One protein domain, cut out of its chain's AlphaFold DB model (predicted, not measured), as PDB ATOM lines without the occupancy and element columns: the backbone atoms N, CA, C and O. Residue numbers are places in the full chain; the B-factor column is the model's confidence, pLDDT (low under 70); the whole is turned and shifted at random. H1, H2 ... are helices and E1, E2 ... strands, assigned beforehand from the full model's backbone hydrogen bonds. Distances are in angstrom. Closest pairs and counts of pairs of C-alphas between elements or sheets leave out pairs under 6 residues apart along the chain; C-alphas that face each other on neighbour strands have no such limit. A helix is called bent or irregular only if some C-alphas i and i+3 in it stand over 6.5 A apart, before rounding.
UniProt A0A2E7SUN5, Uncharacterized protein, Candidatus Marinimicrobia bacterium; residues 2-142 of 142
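This is residues 2 to 142 of the 142 residues of an uncharacterized protein of Candidatus Marinimicrobia bacterium (UniProt A0A2E7SUN5). One very long helix, H1, makes the length of the domain: residues 2 to 25 stick out as a free arm, and its later part runs over one face of a small three-stranded sheet, E1 to E3. On the side of H1 away from the sheet lies a loop-rich part with two very short helices, H2 and H3, of which H3 meets H1. The 141 printed residues hold three named helices and then three named strands, in the order H1 H2 H3 E1 E2 E3; the sheet's order is E1 E2 E3, antiparallel, and the class is mixed, helices and strands. The whole is only just loose, close to extended, with a radius of gyration of the C-alphas of 21.5 A and spans of 80 by 37 by 24 A.

H1, residues 2 to 54, has a kink of 29 degrees near residue 17; it is neither bent nor irregular, but only just: C-alphas 17 and 20 are 6.4 A apart. H2, residues 70 to 73, is apart from H1. H3, residues 86 to 89, only just touches H2, with 3 pairs of C-alphas within 8 A, the closest those of Ala 73 and Pro 86 at 5.0 A. H3 also only just touches H1, with 3 such pairs, the closest those of Ala 44 and Leu 89 at 6.2 A; H1 does so with residues 44 to 48 alone. E1, residues 105 to 112, E2, residues 118 to 125, and E3, residues 137 to 141, form a meander, each strand the antiparallel neighbour of the one before. The hairpin E1 and E2 has N 107 and O 123 within hydrogen-bond range at 3.0 A; the hairpin E2 and E3 has N 124 and O 138 at 2.9 A. H1 and the sheet make two layers, a helix on one face of a sheet, at a height over the sheet of 12.0 A. H1 runs along the strands, at 25 degrees to E2 on the local plane; the closest C-alphas of H1 and E2 are those of Met 38 and Ile 124, 6.1 A apart. H2 and H3 are not on the sheet. In H1, 47 of 49 O i to N i+4 pairs are within hydrogen-bond range; H2 and H3 are too short for such a pair.

H1 runs 76.9 A from C-alpha 2 at (220.864, 117.427, 79.911) to C-alpha 54 at (169.487, 109.189, 136.528). H2 measures 4.9 A and H3 5.5 A. E1 is 23.0 A long, E2 22.6 A and E3 13.4 A, ending at C-alpha 141 at (178.714, 124.196, 131.554).

The C-alphas of Ala 2 and Gly 116 are the two farthest apart, 81.1 A. Without the free residues 2 to 25, the body spans 45 by 37 by 23 A. The link from E1 to E2 is tight; the other four are long. The printed part has no cut, and no printed residue is under 70 in pLDDT.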
ATOM      1  N   ALA A   2     221.930 116.410  79.831       88.00
ATOM      2  CA  ALA A   2     220.864 117.427  79.911       88.00
ATOM      3  C   ALA A   2     219.531 116.916  80.504       88.00
ATOM      4  O   ALA A   2     218.908 117.606  81.299       88.00
ATOM      5  N   GLU A   3     219.128 115.688  80.176       87.19
ATOM      6  CA  GLU A   3     217.886 115.077  80.674       87.19
ATOM      7  C   GLU A   3     217.853 114.945  82.206       87.19
ATOM      8  O   GLU A   3     216.899 115.376  82.846       87.19
ATOM      9  N   LEU A   4     218.941 114.458  82.812       90.50
ATOM     10  CA  LEU A   4     219.068 114.370  84.270       90.50
ATOM     11  C   LEU A   4     218.970 115.756  84.933       90.50
ATOM     12  O   LEU A   4     218.325 115.900  85.967       90.50
ATOM     13  N   VAL A   5     219.578 116.781  84.326       92.12
ATOM     14  CA  VAL A   5     219.534 118.161  84.838       92.12
ATOM     15  C   VAL A   5     218.108 118.716  84.807       92.12
ATOM     16  O   VAL A   5     217.677 119.335  85.777       92.12
ATOM     17  N   ILE A   6     217.357 118.453  83.734       92.56
ATOM     18  CA  ILE A   6     215.958 118.885  83.605       92.56
ATOM     19  C   ILE A   6     215.079 118.187  84.649       92.56
ATOM     20  O   ILE A   6     214.290 118.850  85.320       92.56
ATOM     21  N   VAL A   7     215.247 116.876  84.845       94.06
ATOM     22  CA  VAL A   7     214.490 116.122  85.858       94.06
ATOM     23  C   VAL A   7     214.780 116.649  87.264       94.06
ATOM     24  O   VAL A   7     213.846 116.898  88.023       94.06
ATOM     25  N   LEU A   8     216.050 116.886  87.606       91.06
ATOM     26  CA  LEU A   8     216.427 117.450  88.905       91.06
ATOM     27  C   LEU A   8     215.868 118.864  89.108       91.06
ATOM     28  O   LEU A   8     215.397 119.176  90.201       91.06
ATOM     29  N   ALA A   9     215.858 119.698  88.065       92.25
ATOM     30  CA  ALA A   9     215.277 121.037  88.125       92.25
ATOM     31  C   ALA A   9     213.761 120.993  88.382       92.25
ATOM     32  O   ALA A   9     213.265 121.698  89.261       92.25
ATOM     33  N   ILE A  10     213.029 120.125  87.674       92.00
ATOM     34  CA  ILE A  10     211.580 119.953  87.862       92.00
ATOM     35  C   ILE A  10     211.284 119.408  89.265       92.00
ATOM     36  O   ILE A  10     210.441 119.959  89.972       92.00
ATOM     37  N   MET A  11     212.009 118.373  89.701       92.38
ATOM     38  CA  MET A  11     211.856 117.795  91.041       92.38
ATOM     39  C   MET A  11     212.146 118.822  92.140       92.38
ATOM     40  O   MET A  11     211.406 118.885  93.118       92.38
ATOM     41  N   GLY A  12     213.167 119.665  91.964       90.12
ATOM     42  CA  GLY A  12     213.488 120.742  92.900       90.12
ATOM     43  C   GLY A  12     212.362 121.770  93.027       90.12
ATOM     44  O   GLY A  12     211.955 122.102  94.139       90.12
ATOM     45  N   ILE A  13     211.800 122.230  91.903       90.44
ATOM     46  CA  ILE A  13     210.689 123.199  91.896       90.44
ATOM     47  C   ILE A  13     209.434 122.606  92.556       90.44
ATOM     48  O   ILE A  13     208.775 123.268  93.366       90.44
ATOM     49  N   LEU A  14     209.113 121.345  92.253       90.94
ATOM     50  CA  LEU A  14     207.986 120.647  92.870       90.94
ATOM     51  C   LEU A  14     208.198 120.461  94.378       90.94
ATOM     52  O   LEU A  14     207.293 120.745  95.160       90.94
ATOM     53  N   ALA A  15     209.392 120.061  94.814       90.12
ATOM     54  CA  ALA A  15     209.685 119.867  96.233       90.12
ATOM     55  C   ALA A  15     209.505 121.163  97.044       90.12
ATOM     56  O   ALA A  15     208.864 121.146  98.097       90.12
ATOM     57  N   VAL A  16     209.991 122.300  96.532       90.75
ATOM     58  CA  VAL A  16     209.892 123.608  97.211       90.75
ATOM     59  C   VAL A  16     208.441 124.057  97.410       90.75
ATOM     60  O   VAL A  16     208.130 124.706  98.405       90.75
ATOM     61  N   THR A  17     207.535 123.703  96.498       88.25
ATOM     62  CA  THR A  17     206.118 124.090  96.597       88.25
ATOM     63  C   THR A  17     205.297 123.104  97.427       88.25
ATOM     64  O   THR A  17     204.466 123.514  98.241       88.25
ATOM     65  N   VAL A  18     205.547 121.802  97.270       90.75
ATOM     66  CA  VAL A  18     204.737 120.746  97.888       90.75
ATOM     67  C   VAL A  18     205.069 120.551  99.367       90.75
ATOM     68  O   VAL A  18     204.146 120.400 100.168       90.75
ATOM     69  N   ILE A  19     206.348 120.595  99.761       90.12
ATOM     70  CA  ILE A  19     206.767 120.312 101.147       90.12
ATOM     71  C   ILE A  19     206.118 121.283 102.154       90.12
ATOM     72  O   ILE A  19     205.483 120.809 103.103       90.12
ATOM     73  N   PRO A  20     206.169 122.619 101.966       91.06
ATOM     74  CA  PRO A  20     205.545 123.547 102.910       91.06
ATOM     75  C   PRO A  20     204.018 123.424 102.949       91.06
ATOM     76  O   PRO A  20     203.404 123.607 104.002       91.06
ATOM     77  N   MET A  21     203.387 123.121 101.810       92.38
ATOM     78  CA  MET A  21     201.940 122.917 101.727       92.38
ATOM     79  C   MET A  21     201.516 121.670 102.505       92.38
ATOM     80  O   MET A  21     200.594 121.743 103.318       92.38
ATOM     81  N   TYR A  22     202.206 120.547 102.286       92.44
ATOM     82  CA  TYR A  22     201.944 119.298 102.990       92.44
ATOM     83  C   TYR A  22     202.114 119.469 104.501       92.44
ATOM     84  O   TYR A  22     201.218 119.105 105.259       92.44
ATOM     85  N   HIS A  23     203.197 120.121 104.936       91.50
ATOM     86  CA  HIS A  23     203.433 120.400 106.352       91.50
ATOM     87  C   HIS A  23     202.293 121.222 106.980       91.50
ATOM     88  O   HIS A  23     201.759 120.858 108.027       91.50
ATOM     89  N   LYS A  24     201.831 122.291 106.312       92.38
ATOM     90  CA  LYS A  24     200.687 123.091 106.789       92.38
ATOM     91  C   LYS A  24     199.394 122.280 106.879       92.38
ATOM     92  O   LYS A  24     198.631 122.458 107.828       92.38
ATOM     93  N   LEU A  25     199.123 121.425 105.894       94.50
ATOM     94  CA  LEU A  25     197.944 120.556 105.898       94.50
ATOM     95  C   LEU A  25     198.013 119.542 107.038       94.50
ATOM     96  O   LEU A  25     197.031 119.386 107.760       94.50
ATOM     97  N   GLN A  26     199.172 118.922 107.250       93.06
ATOM     98  CA  GLN A  26     199.395 117.999 108.355       93.06
ATOM     99  C   GLN A  26     199.117 118.676 109.702       93.06
ATOM    100  O   GLN A  26     198.291 118.176 110.460       93.06
ATOM    101  N   MET A  27     199.701 119.851 109.964       93.50
ATOM    102  CA  MET A  27     199.481 120.601 111.212       93.50
ATOM    103  C   MET A  27     198.000 120.933 111.447       93.50
ATOM    104  O   MET A  27     197.495 120.781 112.558       93.50
ATOM    105  N   ARG A  28     197.272 121.340 110.397       94.44
ATOM    106  CA  ARG A  28     195.828 121.623 110.484       94.44
ATOM    107  C   ARG A  28     195.013 120.372 110.789       94.44
ATOM    108  O   ARG A  28     194.131 120.422 111.643       94.44
ATOM    109  N   THR A  29     195.304 119.264 110.115       95.75
ATOM    110  CA  THR A  29     194.614 117.989 110.345       95.75
ATOM    111  C   THR A  29     194.858 117.487 111.765       95.75
ATOM    112  O   THR A  29     193.904 117.099 112.435       95.75
ATOM    113  N   MET A  30     196.099 117.563 112.253       95.38
ATOM    114  CA  MET A  30     196.441 117.196 113.629       95.38
ATOM    115  C   MET A  30     195.714 118.079 114.647       95.38
ATOM    116  O   MET A  30     195.059 117.556 115.544       95.38
ATOM    117  N   LYS A  31     195.710 119.406 114.455       96.06
ATOM    118  CA  LYS A  31     194.954 120.336 115.311       96.06
ATOM    119  C   LYS A  31     193.458 120.008 115.344       96.06
ATOM    120  O   LYS A  31     192.854 119.967 116.413       96.06
ATOM    121  N   ASN A  32     192.853 119.760 114.181       96.12
ATOM    122  CA  ASN A  32     191.432 119.417 114.087       96.12
ATOM    123  C   ASN A  32     191.120 118.084 114.776       96.12
ATOM    124  O   ASN A  32     190.110 117.988 115.470       96.12
ATOM    125  N   ARG A  33     191.998 117.082 114.635       95.94
ATOM    126  CA  ARG A  33     191.880 115.803 115.343       95.94
ATOM    127  C   ARG A  33     191.911 116.001 116.856       95.94
ATOM    128  O   ARG A  33     191.071 115.445 117.550       95.94
ATOM    129  N   ASN A  34     192.829 116.821 117.361       96.69
ATOM    130  CA  ASN A  34     192.951 117.066 118.797       96.69
ATOM    131  C   ASN A  34     191.702 117.758 119.350       96.69
ATOM    132  O   ASN A  34     191.181 117.345 120.380       96.69
ATOM    133  N   LYS A  35     191.156 118.743 118.625       96.69
ATOM    134  CA  LYS A  35     189.878 119.377 118.986       96.69
ATOM    135  C   LYS A  35     188.715 118.393 119.005       96.69
ATOM    136  O   LYS A  35     187.944 118.406 119.958       96.69
ATOM    137  N   ALA A  36     188.616 117.531 117.995       96.69
ATOM    138  CA  ALA A  36     187.602 116.484 117.962       96.69
ATOM    139  C   ALA A  36     187.758 115.517 119.147       96.69
ATOM    140  O   ALA A  36     186.776 115.196 119.804       96.69
ATOM    141  N   ASN A  37     188.986 115.119 119.489       96.94
ATOM    142  CA  ASN A  37     189.250 114.270 120.651       96.94
ATOM    143  C   ASN A  37     188.833 114.950 121.966       96.94
ATOM    144  O   ASN A  37     188.181 114.313 122.789       96.94
ATOM    145  N   MET A  38     189.125 116.244 122.146       96.50
ATOM    146  CA  MET A  38     188.651 117.003 123.314       96.50
ATOM    147  C   MET A  38     187.117 117.055 123.392       96.50
ATOM    148  O   MET A  38     186.558 116.922 124.479       96.50
ATOM    149  N   GLN A  39     186.435 117.215 122.252       96.56
ATOM    150  CA  GLN A  39     184.970 117.182 122.175       96.56
ATOM    151  C   GLN A  39     184.407 115.803 122.526       96.56
ATOM    152  O   GLN A  39     183.501 115.718 123.344       96.56
ATOM    153  N   ILE A  40     184.988 114.728 121.992       96.56
ATOM    154  CA  ILE A  40     184.583 113.347 122.301       96.56
ATOM    155  C   ILE A  40     184.705 113.068 123.805       96.56
ATOM    156  O   ILE A  40     183.796 112.494 124.399       96.56
ATOM    157  N   ILE A  41     185.802 113.500 124.438       96.38
ATOM    158  CA  ILE A  41     185.999 113.353 125.891       96.38
ATOM    159  C   ILE A  41     184.926 114.115 126.662       96.38
ATOM    160  O   ILE A  41     184.304 113.572 127.574       96.38
ATOM    161  N   GLN A  42     184.688 115.367 126.280       95.38
ATOM    162  CA  GLN A  42     183.664 116.195 126.900       95.38
ATOM    163  C   GLN A  42     182.274 115.554 126.801       95.38
ATOM    164  O   GLN A  42     181.587 115.442 127.813       95.38
ATOM    165  N   GLU A  43     181.872 115.111 125.611       95.25
ATOM    166  CA  GLU A  43     180.581 114.460 125.387       95.25
ATOM    167  C   GLU A  43     180.450 113.174 126.205       95.25
ATOM    168  O   GLU A  43     179.423 112.960 126.848       95.25
ATOM    169  N   ALA A  44     181.496 112.345 126.256       96.00
ATOM    170  CA  ALA A  44     181.501 111.128 127.063       96.00
ATOM    171  C   ALA A  44     181.309 111.432 128.558       96.00
ATOM    172  O   ALA A  44     180.501 110.784 129.223       96.00
ATOM    173  N   PHE A  45     181.987 112.456 129.084       95.00
ATOM    174  CA  PHE A  45     181.874 112.838 130.495       95.00
ATOM    175  C   PHE A  45     180.505 113.445 130.819       95.00
ATOM    176  O   PHE A  45     179.955 113.183 131.888       95.00
ATOM    177  N   VAL A  46     179.925 114.215 129.899       93.88
ATOM    178  CA  VAL A  46     178.563 114.756 130.029       93.88
ATOM    179  C   VAL A  46     177.520 113.641 129.982       93.88
ATOM    180  O   VAL A  46     176.619 113.608 130.818       93.88
ATOM    181  N   ASN A  47     177.659 112.691 129.059       94.19
ATOM    182  CA  ASN A  47     176.777 111.528 128.980       94.19
ATOM    183  C   ASN A  47     176.859 110.683 130.254       94.19
ATOM    184  O   ASN A  47     175.827 110.281 130.793       94.19
ATOM    185  N   TYR A  48     178.070 110.473 130.774       92.94
ATOM    186  CA  TYR A  48     178.277 109.814 132.057       92.94
ATOM    187  C   TYR A  48     177.582 110.563 133.198       92.94
ATOM    188  O   TYR A  48     176.859 109.945 133.973       92.94
ATOM    189  N   TYR A  49     177.708 111.891 133.264       92.50
ATOM    190  CA  TYR A  49     177.012 112.695 134.268       92.50
ATOM    191  C   TYR A  49     175.486 112.538 134.196       92.50
ATOM    192  O   TYR A  49     174.828 112.404 135.225       92.50
ATOM    193  N   TYR A  50     174.895 112.522 132.999       93.19
ATOM    194  CA  TYR A  50     173.452 112.300 132.864       93.19
ATOM    195  C   TYR A  50     173.032 110.886 133.275       93.19
ATOM    196  O   TYR A  50     171.970 110.713 133.877       93.19
ATOM    197  N   TYR A  51     173.869 109.884 133.006       91.88
ATOM    198  CA  TYR A  51     173.655 108.529 133.500       91.88
ATOM    199  C   TYR A  51     173.704 108.472 135.035       91.88
ATOM    200  O   TYR A  51     172.781 107.948 135.660       91.88
ATOM    201  N   THR A  52     174.726 109.069 135.656       90.81
ATOM    202  CA  THR A  52     174.883 109.078 137.118       90.81
ATOM    203  C   THR A  52     173.801 109.914 137.813       90.81
ATOM    204  O   THR A  52     173.300 109.548 138.880       90.81
ATOM    205  N   TYR A  53     173.337 110.983 137.161       91.06
ATOM    206  CA  TYR A  53     172.165 111.752 137.577       91.06
ATOM    207  C   TYR A  53     170.896 110.892 137.610       91.06
ATOM    208  O   TYR A  53     170.142 110.956 138.579       91.06
ATOM    209  N   ALA A  54     170.669 110.050 136.597       90.31
ATOM    210  CA  ALA A  54     169.487 109.189 136.528       90.31
ATOM    211  C   ALA A  54     169.450 108.114 137.630       90.31
ATOM    212  O   ALA A  54     168.367 107.749 138.086       90.31
ATOM    213  N   ILE A  55     170.612 107.635 138.087       88.94
ATOM    214  CA  ILE A  55     170.725 106.668 139.195       88.94
ATOM    215  C   ILE A  55     170.815 107.336 140.582       88.94
ATOM    216  O   ILE A  55     170.895 106.639 141.590       88.94
ATOM    217  N   GLY A  56     170.768 108.673 140.648       87.88
ATOM    218  CA  GLY A  56     170.643 109.437 141.894       87.88
ATOM    219  C   GLY A  56     171.952 109.906 142.540       87.88
ATOM    220  O   GLY A  56     171.898 110.506 143.612       87.88
ATOM    221  N   SER A  57     173.107 109.697 141.902       87.94
ATOM    222  CA  SER A  57     174.411 110.186 142.380       87.94
ATOM    223  C   SER A  57     175.117 110.976 141.273       87.94
ATOM    224  O   SER A  57     176.020 110.458 140.630       87.94
ATOM    225  N   PRO A  58     174.694 112.215 140.967       88.44
ATOM    226  CA  PRO A  58     175.242 112.964 139.841       88.44
ATOM    227  C   PRO A  58     176.684 113.406 140.089       88.44
ATOM    228  O   PRO A  58     176.948 114.315 140.886       88.44
ATOM    229  N   HIS A  59     177.613 112.821 139.344       88.75
ATOM    230  CA  HIS A  59     179.015 113.217 139.352       88.75
ATOM    231  C   HIS A  59     179.671 112.994 137.986       88.75
ATOM    232  O   HIS A  59     179.238 112.174 137.177       88.75
ATOM    233  N   TYR A  60     180.719 113.772 137.732       91.69
ATOM    234  CA  TYR A  60     181.647 113.527 136.632       91.69
ATOM    235  C   TYR A  60     182.716 112.513 137.060       91.69
ATOM    236  O   TYR A  60     182.828 112.226 138.260       91.69
ATOM    237  N   PRO A  61     183.541 112.002 136.127       93.12
ATOM    238  CA  PRO A  61     184.784 111.346 136.510       93.12
ATOM    239  C   PRO A  61     185.618 112.270 137.422       93.12
ATOM    240  O   PRO A  61     185.609 113.493 137.229       93.12
ATOM    241  N   PRO A  62     186.321 111.736 138.431       93.00
ATOM    242  CA  PRO A  62     187.172 112.548 139.298       93.00
ATOM    243  C   PRO A  62     188.321 113.158 138.480       93.00
ATOM    244  O   PRO A  62     188.870 112.473 137.619       93.00
ATOM    245  N   PRO A  63     188.706 114.426 138.698       93.56
ATOM    246  CA  PRO A  63     189.815 115.016 137.957       93.56
ATOM    247  C   PRO A  63     191.145 114.337 138.344       93.56
ATOM    248  O   PRO A  63     191.323 114.007 139.518       93.56
ATOM    249  N   PRO A  64     192.074 114.116 137.396       93.12
ATOM    250  CA  PRO A  64     193.411 113.621 137.709       93.12
ATOM    251  C   PRO A  64     194.257 114.691 138.415       93.12
ATOM    252  O   PRO A  64     193.990 115.887 138.285       93.12
ATOM    253  N   ASP A  65     195.342 114.268 139.069       88.81
ATOM    254  CA  ASP A  65     196.303 115.185 139.705       88.81
ATOM    255  C   ASP A  65     197.051 116.072 138.690       88.81
ATOM    256  O   ASP A  65     197.411 117.211 138.992       88.81
ATOM    257  N   SER A  66     197.288 115.563 137.475       91.00
ATOM    258  CA  SER A  66     198.020 116.276 136.420       91.00
ATOM    259  C   SER A  66     197.330 116.158 135.058       91.00
ATOM    260  O   SER A  66     196.654 117.094 134.619       91.00
ATOM    261  N   LEU A  67     197.469 115.003 134.404       95.00
ATOM    262  CA  LEU A  67     196.892 114.681 133.098       95.00
ATOM    263  C   LEU A  67     196.057 113.408 133.199       95.00
ATOM    264  O   LEU A  67     196.171 112.664 134.173       95.00
ATOM    265  N   MET A  68     195.230 113.145 132.187       94.56
ATOM    266  CA  MET A  68     194.476 111.890 132.059       94.56
ATOM    267  C   MET A  68     195.395 110.718 131.665       94.56
ATOM    268  O   MET A  68     195.204 110.086 130.628       94.56
ATOM    269  N   GLU A  69     196.430 110.480 132.470       94.12
ATOM    270  CA  GLU A  69     197.392 109.392 132.304       94.12
ATOM    271  C   GLU A  69     196.721 108.026 132.431       94.12
ATOM    272  O   GLU A  69     195.626 107.890 132.986       94.12
ATOM    273  N   ASP A  70     197.413 106.997 131.950       92.38
ATOM    274  CA  ASP A  70     196.870 105.641 131.893       92.38
ATOM    275  C   ASP A  70     196.508 105.105 133.291       92.38
ATOM    276  O   ASP A  70     195.490 104.429 133.434       92.38
ATOM    277  N   ASP A  71     197.258 105.457 134.339       93.75
ATOM    278  CA  ASP A  71     196.946 105.051 135.719       93.75
ATOM    279  C   ASP A  71     195.593 105.604 136.190       93.75
ATOM    280  O   ASP A  71     194.770 104.879 136.754       93.75
ATOM    281  N   TRP A  72     195.324 106.882 135.911       95.19
ATOM    282  CA  TRP A  72     194.036 107.502 136.214       95.19
ATOM    283  C   TRP A  72     192.925 106.916 135.338       95.19
ATOM    284  O   TRP A  72     191.850 106.583 135.835       95.19
ATOM    285  N   ALA A  73     193.192 106.729 134.045       94.75
ATOM    286  CA  ALA A  73     192.204 106.256 133.080       94.75
ATOM    287  C   ALA A  73     191.772 104.794 133.305       94.75
ATOM    288  O   ALA A  73     190.693 104.403 132.858       94.75
ATOM    289  N   ASN A  74     192.594 104.009 134.009       94.69
ATOM    290  CA  ASN A  74     192.309 102.633 134.430       94.69
ATOM    291  C   ASN A  74     191.861 102.519 135.896       94.69
ATOM    292  O   ASN A  74     191.562 101.420 136.363       94.69
ATOM    293  N   SER A  75     191.817 103.627 136.635       93.44
ATOM    294  CA  SER A  75     191.318 103.633 138.007       93.44
ATOM    295  C   SER A  75     189.789 103.764 138.020       93.44
ATOM    296  O   SER A  75     189.233 104.491 137.192       93.44
ATOM    297  N   PRO A  76     189.079 103.088 138.943       92.38
ATOM    298  CA  PRO A  76     187.638 103.263 139.090       92.38
ATOM    299  C   PRO A  76     187.259 104.727 139.325       92.38
ATOM    300  O   PRO A  76     187.867 105.405 140.155       92.38
ATOM    301  N   MET A  77     186.226 105.204 138.628       90.25
ATOM    302  CA  MET A  77     185.724 106.574 138.802       90.25
ATOM    303  C   MET A  77     185.071 106.774 140.172       90.25
ATOM    304  O   MET A  77     185.182 107.851 140.752       90.25
ATOM    305  N   ASP A  78     184.403 105.737 140.685       85.62
ATOM    306  CA  ASP A  78     183.861 105.696 142.040       85.62
ATOM    307  C   ASP A  78     183.859 104.258 142.572       85.62
ATOM    308  O   ASP A  78     182.895 103.512 142.404       85.62
ATOM    309  N   SER A  79     184.914 103.886 143.296       83.88
ATOM    310  CA  SER A  79     185.062 102.552 143.893       83.88
ATOM    311  C   SER A  79     183.940 102.145 144.862       83.88
ATOM    312  O   SER A  79     183.875 100.977 145.242       83.88
ATOM    313  N   THR A  80     183.082 103.073 145.302       82.44
ATOM    314  CA  THR A  80     181.969 102.790 146.221       82.44
ATOM    315  C   THR A  80     180.666 102.446 145.499       82.44
ATOM    316  O   THR A  80     179.832 101.739 146.065       82.44
ATOM    317  N   ILE A  81     180.506 102.900 144.251       78.31
ATOM    318  CA  ILE A  81     179.287 102.718 143.447       78.31
ATOM    319  C   ILE A  81     179.541 101.803 142.246       78.31
ATOM    320  O   ILE A  81     178.729 100.924 141.957       78.31
ATOM    321  N   SER A  82     180.649 102.000 141.527       79.19
ATOM    322  CA  SER A  82     180.949 101.294 140.282       79.19
ATOM    323  C   SER A  82     182.451 101.181 140.038       79.19
ATOM    324  O   SER A  82     183.185 102.163 140.056       79.19
ATOM    325  N   LEU A  83     182.905  99.979 139.681       87.31
ATOM    326  CA  LEU A  83     184.290  99.756 139.257       87.31
ATOM    327  C   LEU A  83     184.576 100.254 137.831       87.31
ATOM    328  O   LEU A  83     185.668 100.020 137.323       87.31
ATOM    329  N   GLN A  84     183.612 100.927 137.195       91.12
ATOM    330  CA  GLN A  84     183.779 101.479 135.860       91.12
ATOM    331  C   GLN A  84     184.899 102.528 135.836       91.12
ATOM    332  O   GLN A  84     184.952 103.439 136.670       91.12
ATOM    333  N   THR A  85     185.770 102.414 134.846       93.88
ATOM    334  CA  THR A  85     186.943 103.264 134.628       93.88
ATOM    335  C   THR A  85     186.679 104.298 133.528       93.88
ATOM    336  O   THR A  85     185.813 104.079 132.671       93.88
ATOM    337  N   PRO A  86     187.415 105.425 133.487       94.44
ATOM    338  CA  PRO A  86     187.286 106.396 132.400       94.44
ATOM    339  C   PRO A  86     187.476 105.792 131.001       94.44
ATOM    340  O   PRO A  86     186.776 106.187 130.071       94.44
ATOM    341  N   ASN A  87     188.377 104.816 130.841       95.81
ATOM    342  CA  ASN A  87     188.619 104.133 129.564       95.81
ATOM    343  C   ASN A  87     187.371 103.439 128.998       95.81
ATOM    344  O   ASN A  87     187.168 103.421 127.783       95.81
ATOM    345  N   GLU A  88     186.507 102.920 129.867       94.69
ATOM    346  CA  GLU A  88     185.280 102.212 129.480       94.69
ATOM    347  C   GLU A  88     184.159 103.149 129.013       94.69
ATOM    348  O   GLU A  88     183.144 102.681 128.495       94.69
ATOM    349  N   LEU A  89     184.327 104.469 129.148       94.12
ATOM    350  CA  LEU A  89     183.405 105.451 128.567       94.12
ATOM    351  C   LEU A  89     183.563 105.584 127.046       94.12
ATOM    352  O   LEU A  89     182.722 106.196 126.386       94.12
ATOM    353  N   PHE A  90     184.630 105.018 126.481       95.19
ATOM    354  CA  PHE A  90     184.979 105.153 125.075       95.19
ATOM    355  C   PHE A  90     184.900 103.799 124.372       95.19
ATOM    356  O   PHE A  90     185.433 102.801 124.848       95.19
ATOM    357  N   GLY A  91     184.303 103.763 123.177       88.88
ATOM    358  CA  GLY A  91     184.209 102.530 122.379       88.88
ATOM    359  C   GLY A  91     185.568 101.949 121.954       88.88
ATOM    360  O   GLY A  91     185.648 100.787 121.571       88.88
ATOM    361  N   THR A  92     186.639 102.742 122.036       89.12
ATOM    362  CA  THR A  92     188.031 102.329 121.804       89.12
ATOM    363  C   THR A  92     188.688 101.681 123.024       89.12
ATOM    364  O   THR A  92     189.821 101.219 122.911       89.12
ATOM    365  N   GLY A  93     188.031 101.690 124.192       92.12
ATOM    366  CA  GLY A  93     188.599 101.223 125.461       92.12
ATOM    367  C   GLY A  93     189.764 102.076 125.967       92.12
ATOM    368  O   GLY A  93     190.577 101.601 126.752       92.12
ATOM    369  N   SER A  94     189.901 103.304 125.467       95.12
ATOM    370  CA  SER A  94     190.974 104.225 125.843       95.12
ATOM    371  C   SER A  94     190.517 105.672 125.730       95.12
ATOM    372  O   SER A  94     189.866 106.042 124.748       95.12
ATOM    373  N   VAL A  95     190.890 106.498 126.709       95.50
ATOM    374  CA  VAL A  95     190.698 107.952 126.648       95.50
ATOM    375  C   VAL A  95     191.503 108.515 125.463       95.50
ATOM    376  O   VAL A  95     192.715 108.288 125.383       95.50
ATOM    377  N   PRO A  96     190.872 109.256 124.532       96.12
ATOM    378  CA  PRO A  96     191.577 109.869 123.412       96.12
ATOM    379  C   PRO A  96     192.704 110.814 123.857       96.12
ATOM    380  O   PRO A  96     192.545 111.616 124.775       96.12
ATOM    381  N   LYS A  97     193.838 110.762 123.154       96.06
ATOM    382  CA  LYS A  97     195.022 111.608 123.395       96.06
ATOM    383  C   LYS A  97     195.214 112.620 122.260       96.06
ATOM    384  O   LYS A  97     194.487 112.590 121.259       96.06
ATOM    385  N   ASN A  98     196.164 113.539 122.400       94.81
ATOM    386  CA  ASN A  98     196.473 114.519 121.362       94.81
ATOM    387  C   ASN A  98     197.237 113.895 120.168       94.81
ATOM    388  O   ASN A  98     197.397 112.674 120.045       94.81
ATOM    389  N   SER A  99     197.701 114.727 119.237       94.06
ATOM    390  CA  SER A  99     198.359 114.272 118.009       94.06
ATOM    391  C   SER A  99     199.687 113.567 118.257       94.06
ATOM    392  O   SER A  99     200.052 112.680 117.485       94.06
ATOM    393  N   ASN A 100     200.339 113.933 119.356       94.06
ATOM    394  CA  ASN A 100     201.629 113.439 119.817       94.06
ATOM    395  C   ASN A 100     201.477 112.290 120.827       94.06
ATOM    396  O   ASN A 100     202.463 111.840 121.400       94.06
ATOM    397  N   ASN A 101     200.248 111.791 121.020       94.50
ATOM    398  CA  ASN A 101     199.908 110.742 121.980       94.50
ATOM    399  C   ASN A 101     200.090 111.153 123.455       94.50
ATOM    400  O   ASN A 101     200.222 110.292 124.323       94.50
ATOM    401  N   VAL A 102     200.054 112.455 123.742       95.81
ATOM    402  CA  VAL A 102     200.069 113.009 125.100       95.81
ATOM    403  C   VAL A 102     198.624 113.181 125.594       95.81
ATOM    404  O   VAL A 102     197.772 113.663 124.832       95.81
ATOM    405  N   PRO A 103     198.291 112.763 126.830       96.75
ATOM    406  CA  PRO A 103     196.952 112.954 127.382       96.75
ATOM    407  C   PRO A 103     196.605 114.428 127.617       96.75
ATOM    408  O   PRO A 103     197.463 115.253 127.923       96.75
ATOM    409  N   PHE A 104     195.316 114.760 127.525       96.81
ATOM    410  CA  PHE A 104     194.839 116.108 127.839       96.81
ATOM    411  C   PHE A 104     194.738 116.332 129.355       96.81
ATOM    412  O   PHE A 104     194.573 115.394 130.145       96.81
ATOM    413  N   LYS A 105     194.759 117.603 129.762       96.44
ATOM    414  CA  LYS A 105     194.412 118.021 131.120       96.44
ATOM    415  C   LYS A 105     192.895 118.067 131.276       96.44
ATOM    416  O   LYS A 105     192.209 118.657 130.440       96.44
ATOM    417  N   TYR A 106     192.393 117.504 132.371       96.31
ATOM    418  CA  TYR A 106     190.981 117.538 132.741       96.31
ATOM    419  C   TYR A 106     190.788 118.207 134.102       96.31
ATOM    420  O   TYR A 106     191.559 118.000 135.037       96.31
ATOM    421  N   SER A 107     189.761 119.043 134.223       94.81
ATOM    422  CA  SER A 107     189.348 119.631 135.495       94.81
ATOM    423  C   SER A 107     187.835 119.818 135.526       94.81
ATOM    424  O   SER A 107     187.219 120.100 134.498       94.81
ATOM    425  N   ASN A 108     187.236 119.698 136.708       93.75
ATOM    426  CA  ASN A 108     185.836 120.040 136.934       93.75
ATOM    427  C   ASN A 108     185.683 120.857 138.222       93.75
ATOM    428  O   ASN A 108     186.477 120.706 139.151       93.75
ATOM    429  N   TRP A 109     184.707 121.762 138.252       92.56
ATOM    430  CA  TRP A 109     184.395 122.561 139.438       92.56
ATOM    431  C   TRP A 109     182.942 123.038 139.434       92.56
ATOM    432  O   TRP A 109     182.248 123.019 138.414       92.56
ATOM    433  N   LEU A 110     182.490 123.470 140.609       91.12
ATOM    434  CA  LEU A 110     181.205 124.130 140.803       91.12
ATOM    435  C   LEU A 110     181.409 125.638 140.854       91.12
ATOM    436  O   LEU A 110     182.253 126.131 141.599       91.12
ATOM    437  N   GLU A 111     180.605 126.370 140.096       90.12
ATOM    438  CA  GLU A 111     180.591 127.826 140.111       90.12
ATOM    439  C   GLU A 111     179.209 128.320 140.529       90.12
ATOM    440  O   GLU A 111     178.191 127.887 139.993       90.12
ATOM    441  N   THR A 112     179.161 129.216 141.514       89.00
ATOM    442  CA  THR A 112     177.902 129.831 141.945       89.00
ATOM    443  C   THR A 112     177.747 131.163 141.229       89.00
ATOM    444  O   THR A 112     178.579 132.055 141.374       89.00
ATOM    445  N   THR A 113     176.687 131.286 140.436       85.19
ATOM    446  CA  THR A 113     176.341 132.531 139.741       85.19
ATOM    447  C   THR A 113     175.828 133.562 140.749       85.19
ATOM    448  O   THR A 113     175.342 133.197 141.818       85.19
ATOM    449  N   ILE A 114     175.876 134.848 140.390       83.56
ATOM    450  CA  ILE A 114     175.356 135.966 141.202       83.56
ATOM    451  C   ILE A 114     173.895 135.724 141.632       83.56
ATOM    452  O   ILE A 114     173.522 136.040 142.756       83.56
ATOM    453  N   ASP A 115     173.104 135.068 140.779       85.06
ATOM    454  CA  ASP A 115     171.701 134.712 141.037       85.06
ATOM    455  C   ASP A 115     171.518 133.487 141.964       85.06
ATOM    456  O   ASP A 115     170.418 132.952 142.089       85.06
ATOM    457  N   GLY A 116     172.592 132.969 142.571       82.31
ATOM    458  CA  GLY A 116     172.569 131.814 143.480       82.31
ATOM    459  C   GLY A 116     172.480 130.443 142.797       82.31
ATOM    460  O   GLY A 116     172.464 129.418 143.476       82.31
ATOM    461  N   ARG A 117     172.443 130.389 141.459       85.75
ATOM    462  CA  ARG A 117     172.419 129.131 140.690       85.75
ATOM    463  C   ARG A 117     173.811 128.497 140.670       85.75
ATOM    464  O   ARG A 117     174.788 129.177 140.360       85.75
ATOM    465  N   GLN A 118     173.892 127.200 140.958       86.62
ATOM    466  CA  GLN A 118     175.126 126.425 140.812       86.62
ATOM    467  C   GLN A 118     175.238 125.889 139.386       86.62
ATOM    468  O   GLN A 118     174.324 125.225 138.904       86.62
ATOM    469  N   GLN A 119     176.360 126.177 138.738       87.94
ATOM    470  CA  GLN A 119     176.721 125.680 137.418       87.94
ATOM    471  C   GLN A 119     177.884 124.706 137.559       87.94
ATOM    472  O   GLN A 119     178.877 125.007 138.234       87.94
ATOM    473  N   ARG A 120     177.780 123.538 136.926       89.50
ATOM    474  CA  ARG A 120     178.876 122.566 136.899       89.50
ATOM    475  C   ARG A 120     179.689 122.782 135.640       89.50
ATOM    476  O   ARG A 120     179.146 122.697 134.540       89.50
ATOM    477  N   LYS A 121     180.989 123.014 135.792       92.44
ATOM    478  CA  LYS A 121     181.896 123.224 134.665       92.44
ATOM    479  C   LYS A 121     182.874 122.075 134.526       92.44
ATOM    480  O   LYS A 121     183.362 121.539 135.521       92.44
ATOM    481  N   ILE A 122     183.169 121.733 133.278       94.56
ATOM    482  CA  ILE A 122     184.259 120.834 132.903       94.56
ATOM    483  C   ILE A 122     185.168 121.533 131.900       94.56
ATOM    484  O   ILE A 122     184.699 122.253 131.020       94.56
ATOM    485  N   LEU A 123     186.468 121.308 132.047       95.19
ATOM    486  CA  LEU A 123     187.527 121.846 131.206       95.19
ATOM    487  C   LEU A 123     188.374 120.690 130.686       95.19
ATOM    488  O   LEU A 123     188.910 119.918 131.481       95.19
ATOM    489  N   ILE A 124     188.535 120.634 129.369       96.81
ATOM    490  CA  ILE A 124     189.554 119.822 128.703       96.81
ATOM    491  C   ILE A 124     190.540 120.778 128.044       96.81
ATOM    492  O   ILE A 124     190.121 121.707 127.351       96.81
ATOM    493  N   LYS A 125     191.836 120.592 128.283       96.56
ATOM    494  CA  LYS A 125     192.881 121.478 127.761       96.56
ATOM    495  C   LYS A 125     194.076 120.687 127.252       96.56
ATOM    496  O   LYS A 125     194.536 119.759 127.916       96.56
ATOM    497  N   ASP A 126     194.602 121.100 126.106       96.44
ATOM    498  CA  ASP A 126     195.894 120.633 125.619       96.44
ATOM    499  C   ASP A 126     197.027 121.447 126.255       96.44
ATOM    500  O   ASP A 126     197.017 122.680 126.235       96.44
ATOM    501  N   VAL A 127     197.984 120.749 126.861       95.00
ATOM    502  CA  VAL A 127     199.131 121.356 127.553       95.00
ATOM    503  C   VAL A 127     200.471 120.952 126.939       95.00
ATOM    504  O   VAL A 127     201.510 121.352 127.451       95.00
ATOM    505  N   ASP A 128     200.451 120.173 125.861       94.69
ATOM    506  CA  ASP A 128     201.651 119.743 125.149       94.69
ATOM    507  C   ASP A 128     202.159 120.861 124.229       94.69
ATOM    508  O   ASP A 128     201.490 121.218 123.258       94.69
ATOM    509  N   GLU A 129     203.328 121.423 124.541       93.69
ATOM    510  CA  GLU A 129     203.942 122.546 123.812       93.69
ATOM    511  C   GLU A 129     204.258 122.212 122.349       93.69
ATOM    512  O   GLU A 129     204.209 123.090 121.485       93.69
ATOM    513  N   ASP A 130     204.510 120.935 122.052       92.69
ATOM    514  CA  ASP A 130     204.800 120.454 120.702       92.69
ATOM    515  C   ASP A 130     203.516 120.140 119.909       92.69
ATOM    516  O   ASP A 130     203.561 119.742 118.737       92.69
ATOM    517  N   SER A 131     202.343 120.291 120.528       92.56
ATOM    518  CA  SER A 131     201.060 120.025 119.890       92.56
ATOM    519  C   SER A 131     200.595 121.208 119.028       92.56
ATOM    520  O   SER A 131     200.573 122.357 119.473       92.56
ATOM    521  N   PRO A 132     200.068 120.961 117.813       92.62
ATOM    522  CA  PRO A 132     199.411 121.988 116.994       92.62
ATOM    523  C   PRO A 132     198.182 122.648 117.656       92.62
ATOM    524  O   PRO A 132     197.679 123.672 117.172       92.62
ATOM    525  N   SER A 133     197.651 122.037 118.717       93.62
ATOM    526  CA  SER A 133     196.547 122.550 119.536       93.62
ATOM    527  C   SER A 133     196.982 123.004 120.927       93.62
ATOM    528  O   SER A 133     196.111 123.164 121.774       93.62
ATOM    529  N   TYR A 134     198.276 123.242 121.169       94.81
ATOM    530  CA  TYR A 134     198.752 123.780 122.443       94.81
ATOM    531  C   TYR A 134     197.911 124.979 122.909       94.81
ATOM    532  O   TYR A 134     197.597 125.871 122.116       94.81
ATOM    533  N   ASP A 135     197.536 124.967 124.190       93.50
ATOM    534  CA  ASP A 135     196.711 125.971 124.869       93.50
ATOM    535  C   ASP A 135     195.240 126.058 124.403       93.50
ATOM    536  O   ASP A 135     194.429 126.737 125.040       93.50
ATOM    537  N   ASP A 136     194.838 125.312 123.363       94.31
ATOM    538  CA  ASP A 136     193.422 125.173 123.025       94.31
ATOM    539  C   ASP A 136     192.702 124.470 124.194       94.31
ATOM    540  O   ASP A 136     193.140 123.446 124.730       94.31
ATOM    541  N   SER A 137     191.559 125.030 124.588       94.12
ATOM    542  CA  SER A 137     190.728 124.497 125.663       94.12
ATOM    543  C   SER A 137     189.261 124.456 125.271       94.12
ATOM    544  O   SER A 137     188.780 125.247 124.456       94.12
ATOM    545  N   LEU A 138     188.547 123.509 125.868       94.06
ATOM    546  CA  LEU A 138     187.123 123.314 125.694       94.06
ATOM    547  C   LEU A 138     186.461 123.315 127.071       94.06
ATOM    548  O   LEU A 138     186.731 122.446 127.901       94.06
ATOM    549  N   VAL A 139     185.599 124.304 127.302       94.12
ATOM    550  CA  VAL A 139     184.822 124.441 128.536       94.12
ATOM    551  C   VAL A 139     183.365 124.142 128.234       94.12
ATOM    552  O   VAL A 139     182.807 124.684 127.281       94.12
ATOM    553  N   PHE A 140     182.741 123.313 129.060       91.38
ATOM    554  CA  PHE A 140     181.305 123.063 129.012       91.38
ATOM    555  C   PHE A 140     180.685 123.288 130.378       91.38
ATOM    556  O   PHE A 140     181.321 123.065 131.406       91.38
ATOM    557  N   THR A 141     179.457 123.794 130.363       88.31
ATOM    558  CA  THR A 141     178.714 124.196 131.554       88.31
ATOM    559  C   THR A 141     177.334 123.556 131.512       88.31
ATOM    560  O   THR A 141     176.649 123.675 130.494       88.31
ATOM    561  N   ILE A 142     176.950 122.903 132.610       81.38
ATOM    562  CA  ILE A 142     175.591 122.407 132.883       81.38
ATOM    563  C   ILE A 142     174.970 123.251 133.992       81.38
ATOM    564  O   ILE A 142     175.681 123.513 134.994       81.38
TER     565      ILE A 142